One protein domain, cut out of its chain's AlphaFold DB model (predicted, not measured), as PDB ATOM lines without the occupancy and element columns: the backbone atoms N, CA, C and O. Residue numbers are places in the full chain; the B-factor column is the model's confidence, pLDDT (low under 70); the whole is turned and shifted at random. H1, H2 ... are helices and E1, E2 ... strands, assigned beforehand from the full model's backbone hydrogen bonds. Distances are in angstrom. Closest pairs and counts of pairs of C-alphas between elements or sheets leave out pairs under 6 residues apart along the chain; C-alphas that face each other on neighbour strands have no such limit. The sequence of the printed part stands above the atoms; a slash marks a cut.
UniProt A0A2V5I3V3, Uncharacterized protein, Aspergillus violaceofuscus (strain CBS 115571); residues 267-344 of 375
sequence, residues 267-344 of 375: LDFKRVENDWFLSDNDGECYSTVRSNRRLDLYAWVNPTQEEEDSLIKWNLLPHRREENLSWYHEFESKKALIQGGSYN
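AT A GLANCE: This is residues 267 to 344 of the 375 residues of an uncharacterized protein of Aspergillus violaceofuscus (strain CBS 115571) (UniProt A0A2V5I3V3). A two-stranded hairpin, E1 and E2, packs through E2 on the long helix H3, and the short helix H1 runs side by side with H3 in the middle of the domain. H2 lies off at the other end from the hairpin, touching no helix, and two long loops, residues 280 to 293 and 314 to 325, swing wide of this core, with residues 321 to 326 sticking out. The printed part has 78 residues, with two named strands and three named helices in the order E1, E2, H1, H2, H3; the sheet is E1 - E2, antiparallel, and the class is mixed, helices and strands. The whole is only just compact, close to loose, with a radius of gyration of the C-alphas of 13.7 A, and only just elongated, with spans of 41 by 27 by 22 A.

IN THESE COORDINATES: Find C-alpha 268 at (-4.240, 7.141, -25.720); from there E1 runs through residues 268 to 272, 12.5 A. E2, residues 275 to 279, comes back over 12.1 A to C-alpha 279 at (-8.107, 5.482, -29.270). H3, residues 326 to 340, is the longest helix, 20.9 A, and ends at C-alpha 340, (2.260, 2.898, -38.394). H1 takes residues 294 to 301, 10.8 A, and H2 residues 305 to 313, 12.5 A.

HOW THE PARTS SIT: Begin at the hairpin, where E1 and E2 are antiparallel neighbours at 140 degrees. Look there for N 270 and O 277, 2.9 A apart, and N 272 and O 275, 3.0 A apart, both within hydrogen-bond range. The closest C-alphas of E2 and H3 are those of Trp 276 and Lys 334, 6.6 A apart. E1 has a single pair of C-alphas within 8 A of H3, Phe 269 and Lys 334, at 7.3 A. Going outward, H1 and H3 touch, with the C-alphas of Ala 299 and Lys 335 closest at 5.1 A; they run the same way at a shallow tilt of 23 degrees. H2 is apart from H1, H3, E1 and E2. In H1, H2 and H3 every O i to N i+4 pair is within hydrogen-bond range.

THE WHOLE: The two C-alphas farthest apart in the domain, those of Gly 283 and Glu 322, are 42.2 A apart, and each lies in a long link: E2 to H1 with 14 residues, H2 to H3 with 12. The links E1 to E2 and H1 to H2 are tight. Residues 321 to 326, of which 326 belongs to H3, stand free. The printed part has no cut. Its mean pLDDT is 80.1; the model's confidence is under 70 at residues 280 to 289 and at residue 342.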
ATOM      1  N   LEU A 267      -6.034  10.880 -27.812       78.69
ATOM      2  CA  LEU A 267      -5.022   9.926 -28.233       78.69
ATOM      3  C   LEU A 267      -4.417   9.224 -27.007       78.69
ATOM      4  O   LEU A 267      -3.556   9.767 -26.307       78.69
ATOM      5  N   ASP A 268      -4.864   8.003 -26.728       82.81
ATOM      6  CA  ASP A 268      -4.240   7.141 -25.720       82.81
ATOM      7  C   ASP A 268      -4.287   5.669 -26.131       82.81
ATOM      8  O   ASP A 268      -5.099   5.254 -26.965       82.81
ATOM      9  N   PHE A 269      -3.402   4.869 -25.538       85.62
ATOM     10  CA  PHE A 269      -3.358   3.435 -25.801       85.62
ATOM     11  C   PHE A 269      -4.521   2.731 -25.107       85.62
ATOM     12  O   PHE A 269      -4.600   2.707 -23.877       85.62
ATOM     13  N   LYS A 270      -5.387   2.087 -25.888       84.56
ATOM     14  CA  LYS A 270      -6.428   1.198 -25.371       84.56
ATOM     15  C   LYS A 270      -6.111  -0.236 -25.745       84.56
ATOM     16  O   LYS A 270      -5.662  -0.524 -26.850       84.56
ATOM     17  N   ARG A 271      -6.359  -1.137 -24.803       82.50
ATOM     18  CA  ARG A 271      -6.319  -2.572 -25.050       82.50
ATOM     19  C   ARG A 271      -7.741  -3.043 -25.290       82.50
ATOM     20  O   ARG A 271      -8.583  -2.876 -24.409       82.50
ATOM     21  N   VAL A 272      -7.996  -3.610 -26.461       84.06
ATOM     22  CA  VAL A 272      -9.259  -4.281 -26.772       84.06
ATOM     23  C   VAL A 272      -8.922  -5.753 -26.929       84.06
ATOM     24  O   VAL A 272      -8.128  -6.120 -27.789       84.06
ATOM     25  N   GLU A 273      -9.461  -6.575 -26.027       84.44
ATOM     26  CA  GLU A 273      -9.122  -7.998 -25.908       84.44
ATOM     27  C   GLU A 273      -7.605  -8.215 -25.696       84.44
ATOM     28  O   GLU A 273      -7.088  -8.030 -24.585       84.44
ATOM     29  N   ASN A 274      -6.881  -8.566 -26.762       80.00
ATOM     30  CA  ASN A 274      -5.445  -8.848 -26.749       80.00
ATOM     31  C   ASN A 274      -4.596  -7.893 -27.590       80.00
ATOM     32  O   ASN A 274      -3.379  -7.894 -27.411       80.00
ATOM     33  N   ASP A 275      -5.216  -7.044 -28.404       83.06
ATOM     34  CA  ASP A 275      -4.501  -6.112 -29.265       83.06
ATOM     35  C   ASP A 275      -4.560  -4.685 -28.715       83.06
ATOM     36  O   ASP A 275      -5.485  -4.272 -27.998       83.06
ATOM     37  N   TRP A 276      -3.510  -3.929 -29.024       84.19
ATOM     38  CA  TRP A 276      -3.422  -2.517 -28.691       84.19
ATOM     39  C   TRP A 276      -3.927  -1.689 -29.859       84.19
ATOM     40  O   TRP A 276      -3.561  -1.927 -31.006       84.19
ATOM     41  N   PHE A 277      -4.710  -0.668 -29.541       83.56
ATOM     42  CA  PHE A 277      -5.211   0.301 -30.498       83.56
ATOM     43  C   PHE A 277      -4.980   1.708 -29.962       83.56
ATOM     44  O   PHE A 277      -4.986   1.950 -28.748       83.56
ATOM     45  N   LEU A 278      -4.779   2.644 -30.880       79.75
ATOM     46  CA  LEU A 278      -4.819   4.060 -30.563       79.75
ATOM     47  C   LEU A 278      -6.292   4.463 -30.503       79.75
ATOM     48  O   LEU A 278      -7.025   4.284 -31.473       79.75
ATOM     49  N   SER A 279      -6.754   4.947 -29.353       74.00
ATOM     50  CA  SER A 279      -8.107   5.482 -29.270       74.00
ATOM     51  C   SER A 279      -8.167   6.798 -30.033       74.00
ATOM     52  O   SER A 279      -7.436   7.721 -29.694       74.00
ATOM     53  N   ASP A 280      -9.081   6.895 -30.993       67.06
ATOM     54  CA  ASP A 280      -9.410   8.134 -31.702       67.06
ATOM     55  C   ASP A 280     -10.885   8.475 -31.461       67.06
ATOM     56  O   ASP A 280     -11.734   8.414 -32.345       67.06
ATOM     57  N   ASN A 281     -11.247   8.661 -30.187       58.12
ATOM     58  CA  ASN A 281     -12.632   8.967 -29.841       58.12
ATOM     59  C   ASN A 281     -12.830  10.483 -29.946       58.12
ATOM     60  O   ASN A 281     -12.688  11.203 -28.961       58.12
ATOM     61  N   ASP A 282     -13.207  10.944 -31.136       54.16
ATOM     62  CA  ASP A 282     -13.574  12.336 -31.438       54.16
ATOM     63  C   ASP A 282     -14.810  12.850 -30.657       54.16
ATOM     64  O   ASP A 282     -15.172  14.024 -30.752       54.16
ATOM     65  N   GLY A 283     -15.486  11.986 -29.886       47.66
ATOM     66  CA  GLY A 283     -16.847  12.222 -29.395       47.66
ATOM     67  C   GLY A 283     -17.034  12.693 -27.948       47.66
ATOM     68  O   GLY A 283     -18.073  13.279 -27.663       47.66
ATOM     69  N   GLU A 284     -16.093  12.492 -27.020       48.22
ATOM     70  CA  GLU A 284     -16.315  12.858 -25.606       48.22
ATOM     71  C   GLU A 284     -15.086  13.526 -24.979       48.22
ATOM     72  O   GLU A 284     -14.119  12.894 -24.564       48.22
ATOM     73  N   CYS A 285     -15.152  14.856 -24.890       44.59
ATOM     74  CA  CYS A 285     -14.137  15.747 -24.326       44.59
ATOM     75  C   CYS A 285     -14.113  15.729 -22.778       44.59
ATOM     76  O   CYS A 285     -13.970  16.770 -22.141       44.59
ATOM     77  N   TYR A 286     -14.276  14.562 -22.148       46.72
ATOM     78  CA  TYR A 286     -14.274  14.441 -20.687       46.72
ATOM     79  C   TYR A 286     -13.149  13.530 -20.202       46.72
ATOM     80  O   TYR A 286     -13.249  12.309 -20.217       46.72
ATOM     81  N   SER A 287     -12.067  14.180 -19.765       49.19
ATOM     82  CA  SER A 287     -11.078  13.717 -18.782       49.19
ATOM     83  C   SER A 287     -10.812  12.204 -18.708       49.19
ATOM     84  O   SER A 287     -10.873  11.613 -17.625       49.19
ATOM     85  N   THR A 288     -10.463  11.545 -19.811       54.22
ATOM     86  CA  THR A 288      -9.813  10.239 -19.692       54.22
ATOM     87  C   THR A 288      -8.437  10.465 -19.084       54.22
ATOM     88  O   THR A 288      -7.567  11.087 -19.694       54.22
ATOM     89  N   VAL A 289      -8.262  10.012 -17.840       63.78
ATOM     90  CA  VAL A 289      -6.974  10.017 -17.144       63.78
ATOM     91  C   VAL A 289      -5.976   9.268 -18.021       63.78
ATOM     92  O   VAL A 289      -6.078   8.051 -18.177       63.78
ATOM     93  N   ARG A 290      -5.035  10.005 -18.615       72.44
ATOM     94  CA  ARG A 290      -3.994   9.432 -19.468       72.44
ATOM     95  C   ARG A 290      -3.160   8.432 -18.688       72.44
ATOM     96  O   ARG A 290      -2.833   8.650 -17.517       72.44
ATOM     97  N   SER A 291      -2.745   7.366 -19.363       76.38
ATOM     98  CA  SER A 291      -1.852   6.400 -18.732       76.38
ATOM     99  C   SER A 291      -0.499   7.029 -18.371       76.38
ATOM    100  O   SER A 291       0.269   7.471 -19.230       76.38
ATOM    101  N   ASN A 292      -0.174   7.001 -17.079       75.56
ATOM    102  CA  ASN A 292       1.129   7.392 -16.540       75.56
ATOM    103  C   ASN A 292       2.111   6.211 -16.453       75.56
ATOM    104  O   ASN A 292       3.157   6.314 -15.807       75.56
ATOM    105  N   ARG A 293       1.794   5.062 -17.074       83.56
ATOM    106  CA  ARG A 293       2.716   3.921 -17.105       83.56
ATOM    107  C   ARG A 293       3.980   4.326 -17.855       83.56
ATOM    108  O   ARG A 293       3.928   4.813 -18.978       83.56
ATOM    109  N   ARG A 294       5.135   4.058 -17.249       81.50
ATOM    110  CA  ARG A 294       6.450   4.394 -17.814       81.50
ATOM    111  C   ARG A 294       6.674   3.800 -19.213       81.50
ATOM    112  O   ARG A 294       7.288   4.452 -20.046       81.50
ATOM    113  N   LEU A 295       6.152   2.594 -19.459       87.31
ATOM    114  CA  LEU A 295       6.160   1.944 -20.776       87.31
ATOM    115  C   LEU A 295       5.481   2.826 -21.829       87.31
ATOM    116  O   LEU A 295       6.051   3.059 -22.889       87.31
ATOM    117  N   ASP A 296       4.311   3.368 -21.499       86.50
ATOM    118  CA  ASP A 296       3.522   4.190 -22.415       86.50
ATOM    119  C   ASP A 296       4.247   5.500 -22.706       86.50
ATOM    120  O   ASP A 296       4.315   5.916 -23.856       86.50
ATOM    121  N   LEU A 297       4.865   6.114 -21.691       83.12
ATOM    122  CA  LEU A 297       5.687   7.314 -21.877       83.12
ATOM    123  C   LEU A 297       6.842   7.066 -22.851       83.12
ATOM    124  O   LEU A 297       7.044   7.865 -23.758       83.12
ATOM    125  N   TYR A 298       7.560   5.946 -22.713       86.31
ATOM    126  CA  TYR A 298       8.619   5.592 -23.661       86.31
ATOM    127  C   TYR A 298       8.081   5.322 -25.062       86.31
ATOM    128  O   TYR A 298       8.707   5.744 -26.029       86.31
ATOM    129  N   ALA A 299       6.924   4.668 -25.186       87.69
ATOM    130  CA  ALA A 299       6.303   4.450 -26.488       87.69
ATOM    131  C   ALA A 299       5.979   5.794 -27.167       87.69
ATOM    132  O   ALA A 299       6.337   5.981 -28.326       87.69
ATOM    133  N   TRP A 300       5.426   6.767 -26.429       84.00
ATOM    134  CA  TRP A 300       5.143   8.124 -26.927       84.00
ATOM    135  C   TRP A 300       6.374   8.924 -27.338       84.00
ATOM    136  O   TRP A 300       6.279   9.782 -28.215       84.00
ATOM    137  N   VAL A 301       7.527   8.654 -26.725       82.94
ATOM    138  CA  VAL A 301       8.799   9.237 -27.165       82.94
ATOM    139  C   VAL A 301       9.212   8.697 -28.534       82.94
ATOM    140  O   VAL A 301       9.980   9.370 -29.216       82.94
ATOM    141  N   ASN A 302       8.715   7.526 -28.949       86.31
ATOM    142  CA  ASN A 302       9.078   6.830 -30.186       86.31
ATOM    143  C   ASN A 302      10.607   6.794 -30.392       86.31
ATOM    144  O   ASN A 302      11.138   7.504 -31.254       86.31
ATOM    145  N   PRO A 303      11.352   6.096 -29.514       86.25
ATOM    146  CA  PRO A 303      12.800   6.047 -29.606       86.25
ATOM    147  C   PRO A 303      13.273   5.253 -30.832       86.25
ATOM    148  O   PRO A 303      12.631   4.292 -31.264       86.25
ATOM    149  N   THR A 304      14.405   5.662 -31.406       87.69
ATOM    150  CA  THR A 304      15.105   4.865 -32.429       87.69
ATOM    151  C   THR A 304      15.761   3.634 -31.797       87.69
ATOM    152  O   THR A 304      15.923   3.569 -30.582       87.69
ATOM    153  N   GLN A 305      16.190   2.658 -32.605       88.50
ATOM    154  CA  GLN A 305      16.863   1.464 -32.077       88.50
ATOM    155  C   GLN A 305      18.132   1.813 -31.276       88.50
ATOM    156  O   GLN A 305      18.374   1.256 -30.210       88.50
ATOM    157  N   GLU A 306      18.912   2.786 -31.752       87.31
ATOM    158  CA  GLU A 306      20.119   3.267 -31.065       87.31
ATOM    159  C   GLU A 306      19.790   3.979 -29.742       87.31
ATOM    160  O   GLU A 306      20.499   3.830 -28.737       87.31
ATOM    161  N   GLU A 307      18.697   4.752 -29.730       86.88
ATOM    162  CA  GLU A 307      18.182   5.389 -28.520       86.88
ATOM    163  C   GLU A 307      17.738   4.324 -27.514       86.88
ATOM    164  O   GLU A 307      18.120   4.403 -26.352       86.88
ATOM    165  N   GLU A 308      17.007   3.293 -27.939       88.88
ATOM    166  CA  GLU A 308      16.573   2.187 -27.077       88.88
ATOM    167  C   GLU A 308      17.736   1.432 -26.452       88.88
ATOM    168  O   GLU A 308      17.742   1.219 -25.238       88.88
ATOM    169  N   ASP A 309      18.749   1.088 -27.246       88.88
ATOM    170  CA  ASP A 309      19.953   0.425 -26.748       88.88
ATOM    171  C   ASP A 309      20.653   1.292 -25.694       88.88
ATOM    172  O   ASP A 309      21.151   0.793 -24.680       88.88
ATOM    173  N   SER A 310      20.651   2.611 -25.895       85.12
ATOM    174  CA  SER A 310      21.146   3.564 -24.905       85.12
ATOM    175  C   SER A 310      20.264   3.562 -23.653       85.12
ATOM    176  O   SER A 310      20.778   3.440 -22.544       85.12
ATOM    177  N   LEU A 311      18.937   3.620 -23.789       87.06
ATOM    178  CA  LEU A 311      18.018   3.582 -22.651       87.06
ATOM    179  C   LEU A 311      18.155   2.296 -21.828       87.06
ATOM    180  O   LEU A 311      18.046   2.351 -20.603       87.06
ATOM    181  N   ILE A 312      18.421   1.155 -22.464       88.88
ATOM    182  CA  ILE A 312      18.705  -0.106 -21.771       88.88
ATOM    183  C   ILE A 312      20.015   0.014 -20.981       88.88
ATOM    184  O   ILE A 312      20.016  -0.243 -19.778       88.88
ATOM    185  N   LYS A 313      21.101   0.497 -21.607       87.69
ATOM    186  CA  LYS A 313      22.404   0.714 -20.939       87.69
ATOM    187  C   LYS A 313      22.303   1.646 -19.729       87.69
ATOM    188  O   LYS A 313      22.948   1.413 -18.711       87.69
ATOM    189  N   TRP A 314      21.466   2.680 -19.817       83.75
ATOM    190  CA  TRP A 314      21.199   3.623 -18.726       83.75
ATOM    191  C   TRP A 314      20.193   3.098 -17.682       83.75
ATOM    192  O   TRP A 314      19.782   3.855 -16.802       83.75
ATOM    193  N   ASN A 315      19.781   1.825 -17.751       85.00
ATOM    194  CA  ASN A 315      18.756   1.220 -16.885       85.00
ATOM    195  C   ASN A 315      17.417   1.989 -16.898       85.00
ATOM    196  O   ASN A 315      16.656   2.000 -15.922       85.00
ATOM    197  N   LEU A 316      17.125   2.683 -18.000       84.00
ATOM    198  CA  LEU A 316      15.876   3.407 -18.195       84.00
ATOM    199  C   LEU A 316      14.775   2.491 -18.730       84.00
ATOM    200  O   LEU A 316      13.624   2.624 -18.305       84.00
ATOM    201  N   LEU A 317      15.147   1.551 -19.595       87.56
ATOM    202  CA  LEU A 317      14.321   0.419 -19.996       87.56
ATOM    203  C   LEU A 317      14.709  -0.822 -19.175       87.56
ATOM    204  O   LEU A 317      15.867  -0.943 -18.764       87.56
ATOM    205  N   PRO A 318      13.759  -1.736 -18.893       87.81
ATOM    206  CA  PRO A 318      14.110  -3.025 -18.302       87.81
ATOM    207  C   PRO A 318      15.096  -3.753 -19.219       87.81
ATOM    208  O   PRO A 318      15.115  -3.484 -20.407       87.81
ATOM    209  N   HIS A 319      15.916  -4.658 -18.693       85.38
ATOM    210  CA  HIS A 319      16.771  -5.497 -19.537       85.38
ATOM    211  C   HIS A 319      15.950  -6.648 -20.127       85.38
ATOM    212  O   HIS A 319      15.078  -7.197 -19.443       85.38
ATOM    213  N   ARG A 320      16.234  -7.037 -21.378       82.38
ATOM    214  CA  ARG A 320      15.632  -8.233 -21.991       82.38
ATOM    215  C   ARG A 320      16.037  -9.458 -21.172       82.38
ATOM    216  O   ARG A 320      17.220  -9.762 -21.060       82.38
ATOM    217  N   ARG A 321      15.051 -10.132 -20.579       81.81
ATOM    218  CA  ARG A 321      15.217 -11.419 -19.892       81.81
ATOM    219  C   ARG A 321      14.534 -12.491 -20.726       81.81
ATOM    220  O   ARG A 321      13.388 -12.295 -21.123       81.81
ATOM    221  N   GLU A 322      15.224 -13.602 -20.959       74.38
ATOM    222  CA  GLU A 322      14.741 -14.712 -21.795       74.38
ATOM    223  C   GLU A 322      13.416 -15.301 -21.280       74.38
ATOM    224  O   GLU A 322      12.571 -15.717 -22.064       74.38
ATOM    225  N   GLU A 323      13.187 -15.248 -19.967       78.12
ATOM    226  CA  GLU A 323      12.012 -15.834 -19.313       78.12
ATOM    227  C   GLU A 323      10.748 -14.956 -19.368       78.12
ATOM    228  O   GLU A 323       9.645 -15.455 -19.153       78.12
ATOM    229  N   ASN A 324      10.866 -13.643 -19.617       82.75
ATOM    230  CA  ASN A 324       9.707 -12.745 -19.610       82.75
ATOM    231  C   ASN A 324       9.866 -11.566 -20.580       82.75
ATOM    232  O   ASN A 324      10.399 -10.509 -20.236       82.75
ATOM    233  N   LEU A 325       9.319 -11.746 -21.784       86.25
ATOM    234  CA  LEU A 325       9.292 -10.742 -22.848       86.25
ATOM    235  C   LEU A 325       7.982  -9.941 -22.898       86.25
ATOM    236  O   LEU A 325       7.830  -9.085 -23.764       86.25
ATOM    237  N   SER A 326       7.042 -10.173 -21.973       87.81
ATOM    238  CA  SER A 326       5.708  -9.542 -22.004       87.81
ATOM    239  C   SER A 326       5.765  -8.013 -22.058       87.81
ATOM    240  O   SER A 326       5.040  -7.396 -22.835       87.81
ATOM    241  N   TRP A 327       6.683  -7.405 -21.296       89.94
ATOM    242  CA  TRP A 327       6.909  -5.959 -21.302       89.94
ATOM    243  C   TRP A 327       7.350  -5.455 -22.680       89.94
ATOM    244  O   TRP A 327       6.853  -4.439 -23.152       89.94
ATOM    245  N   TYR A 328       8.265  -6.176 -23.334       88.81
ATOM    246  CA  TYR A 328       8.792  -5.801 -24.644       88.81
ATOM    247  C   TYR A 328       7.769  -6.013 -25.749       88.81
ATOM    248  O   TYR A 328       7.627  -5.138 -26.589       88.81
ATOM    249  N   HIS A 329       7.010  -7.108 -25.720       89.88
ATOM    250  CA  HIS A 329       5.907  -7.297 -26.658       89.88
ATOM    251  C   HIS A 329       4.877  -6.169 -26.533       89.88
ATOM    252  O   HIS A 329       4.502  -5.582 -27.540       89.88
ATOM    253  N   GLU A 330       4.487  -5.794 -25.307       91.19
ATOM    254  CA  GLU A 330       3.580  -4.661 -25.079       91.19
ATOM    255  C   GLU A 330       4.167  -3.334 -25.595       91.19
ATOM    256  O   GLU A 330       3.458  -2.540 -26.218       91.19
ATOM    257  N   PHE A 331       5.455  -3.089 -25.347       90.75
ATOM    258  CA  PHE A 331       6.158  -1.889 -25.798       90.75
ATOM    259  C   PHE A 331       6.259  -1.804 -27.327       90.75
ATOM    260  O   PHE A 331       5.885  -0.780 -27.896       90.75
ATOM    261  N   GLU A 332       6.689  -2.877 -27.997       90.75
ATOM    262  CA  GLU A 332       6.810  -2.928 -29.457       90.75
ATOM    263  C   GLU A 332       5.445  -2.797 -30.139       90.75
ATOM    264  O   GLU A 332       5.326  -2.054 -31.109       90.75
ATOM    265  N   SER A 333       4.387  -3.426 -29.608       90.12
ATOM    266  CA  SER A 333       3.026  -3.244 -30.133       90.12
ATOM    267  C   SER A 333       2.590  -1.778 -30.083       90.12
ATOM    268  O   SER A 333       2.070  -1.254 -31.063       90.12
ATOM    269  N   LYS A 334       2.837  -1.079 -28.968       89.94
ATOM    270  CA  LYS A 334       2.480   0.343 -28.816       89.94
ATOM    271  C   LYS A 334       3.329   1.265 -29.684       89.94
ATOM    272  O   LYS A 334       2.804   2.210 -30.270       89.94
ATOM    273  N   LYS A 335       4.626   0.985 -29.792       89.50
ATOM    274  CA  LYS A 335       5.548   1.705 -30.676       89.50
ATOM    275  C   LYS A 335       5.144   1.536 -32.143       89.50
ATOM    276  O   LYS A 335       5.092   2.527 -32.865       89.50
ATOM    277  N   ALA A 336       4.770   0.325 -32.557       87.69
ATOM    278  CA  ALA A 336       4.293   0.039 -33.906       87.69
ATOM    279  C   ALA A 336       3.020   0.825 -34.262       87.69
ATOM    280  O   ALA A 336       2.893   1.271 -35.397       87.69
ATOM    281  N   LEU A 337       2.116   1.075 -33.307       87.31
ATOM    282  CA  LEU A 337       0.939   1.927 -33.538       87.31
ATOM    283  C   LEU A 337       1.311   3.383 -33.821       87.31
ATOM    284  O   LEU A 337       0.704   4.014 -34.681       87.31
ATOM    285  N   ILE A 338       2.309   3.920 -33.116       84.81
ATOM    286  CA  ILE A 338       2.778   5.292 -33.345       84.81
ATOM    287  C   ILE A 338       3.515   5.386 -34.683       84.81
ATOM    288  O   ILE A 338       3.313   6.343 -35.420       84.81
ATOM    289  N   GLN A 339       4.345   4.393 -35.009       83.06
ATOM    290  CA  GLN A 339       5.110   4.363 -36.260       83.06
ATOM    291  C   GLN A 339       4.246   4.069 -37.492       83.06
ATOM    292  O   GLN A 339       4.537   4.574 -38.573       83.06
ATOM    293  N   GLY A 340       3.212   3.241 -37.338       76.75
ATOM    294  CA  GLY A 340       2.260   2.898 -38.394       76.75
ATOM    295  C   GLY A 340       1.135   3.920 -38.564       76.75
ATOM    296  O   GLY A 340       0.474   3.928 -39.600       76.75
ATOM    297  N   GLY A 341       0.907   4.781 -37.569       70.31
ATOM    298  CA  GLY A 341      -0.039   5.886 -37.660       70.31
ATOM    299  C   GLY A 341       0.516   7.060 -38.471       70.31
ATOM    300  O   GLY A 341       1.716   7.317 -38.479       70.31
ATOM    301  N   SER A 342      -0.363   7.841 -39.106       64.31
ATOM    302  CA  SER A 342       0.004   9.054 -39.863       64.31
ATOM    303  C   SER A 342       0.475  10.225 -38.975       64.31
ATOM    304  O   SER A 342       0.532  11.360 -39.433       64.31
ATOM    305  N   TYR A 343       0.777   9.997 -37.694       74.19
ATOM    306  CA  TYR A 343       1.013  11.054 -36.712       74.19
ATOM    307  C   TYR A 343       2.486  11.472 -36.695       74.19
ATOM    308  O   TYR A 343       3.313  10.886 -35.992       74.19
ATOM    309  N   ASN A 344       2.824  12.519 -37.446       81.12
ATOM    310  CA  ASN A 344       4.165  13.095 -37.431       81.12
ATOM    311  C   ASN A 344       4.257  14.266 -36.437       81.12
ATOM    312  O   ASN A 344       3.555  15.268 -36.561       81.12
TER     313      ASN A 344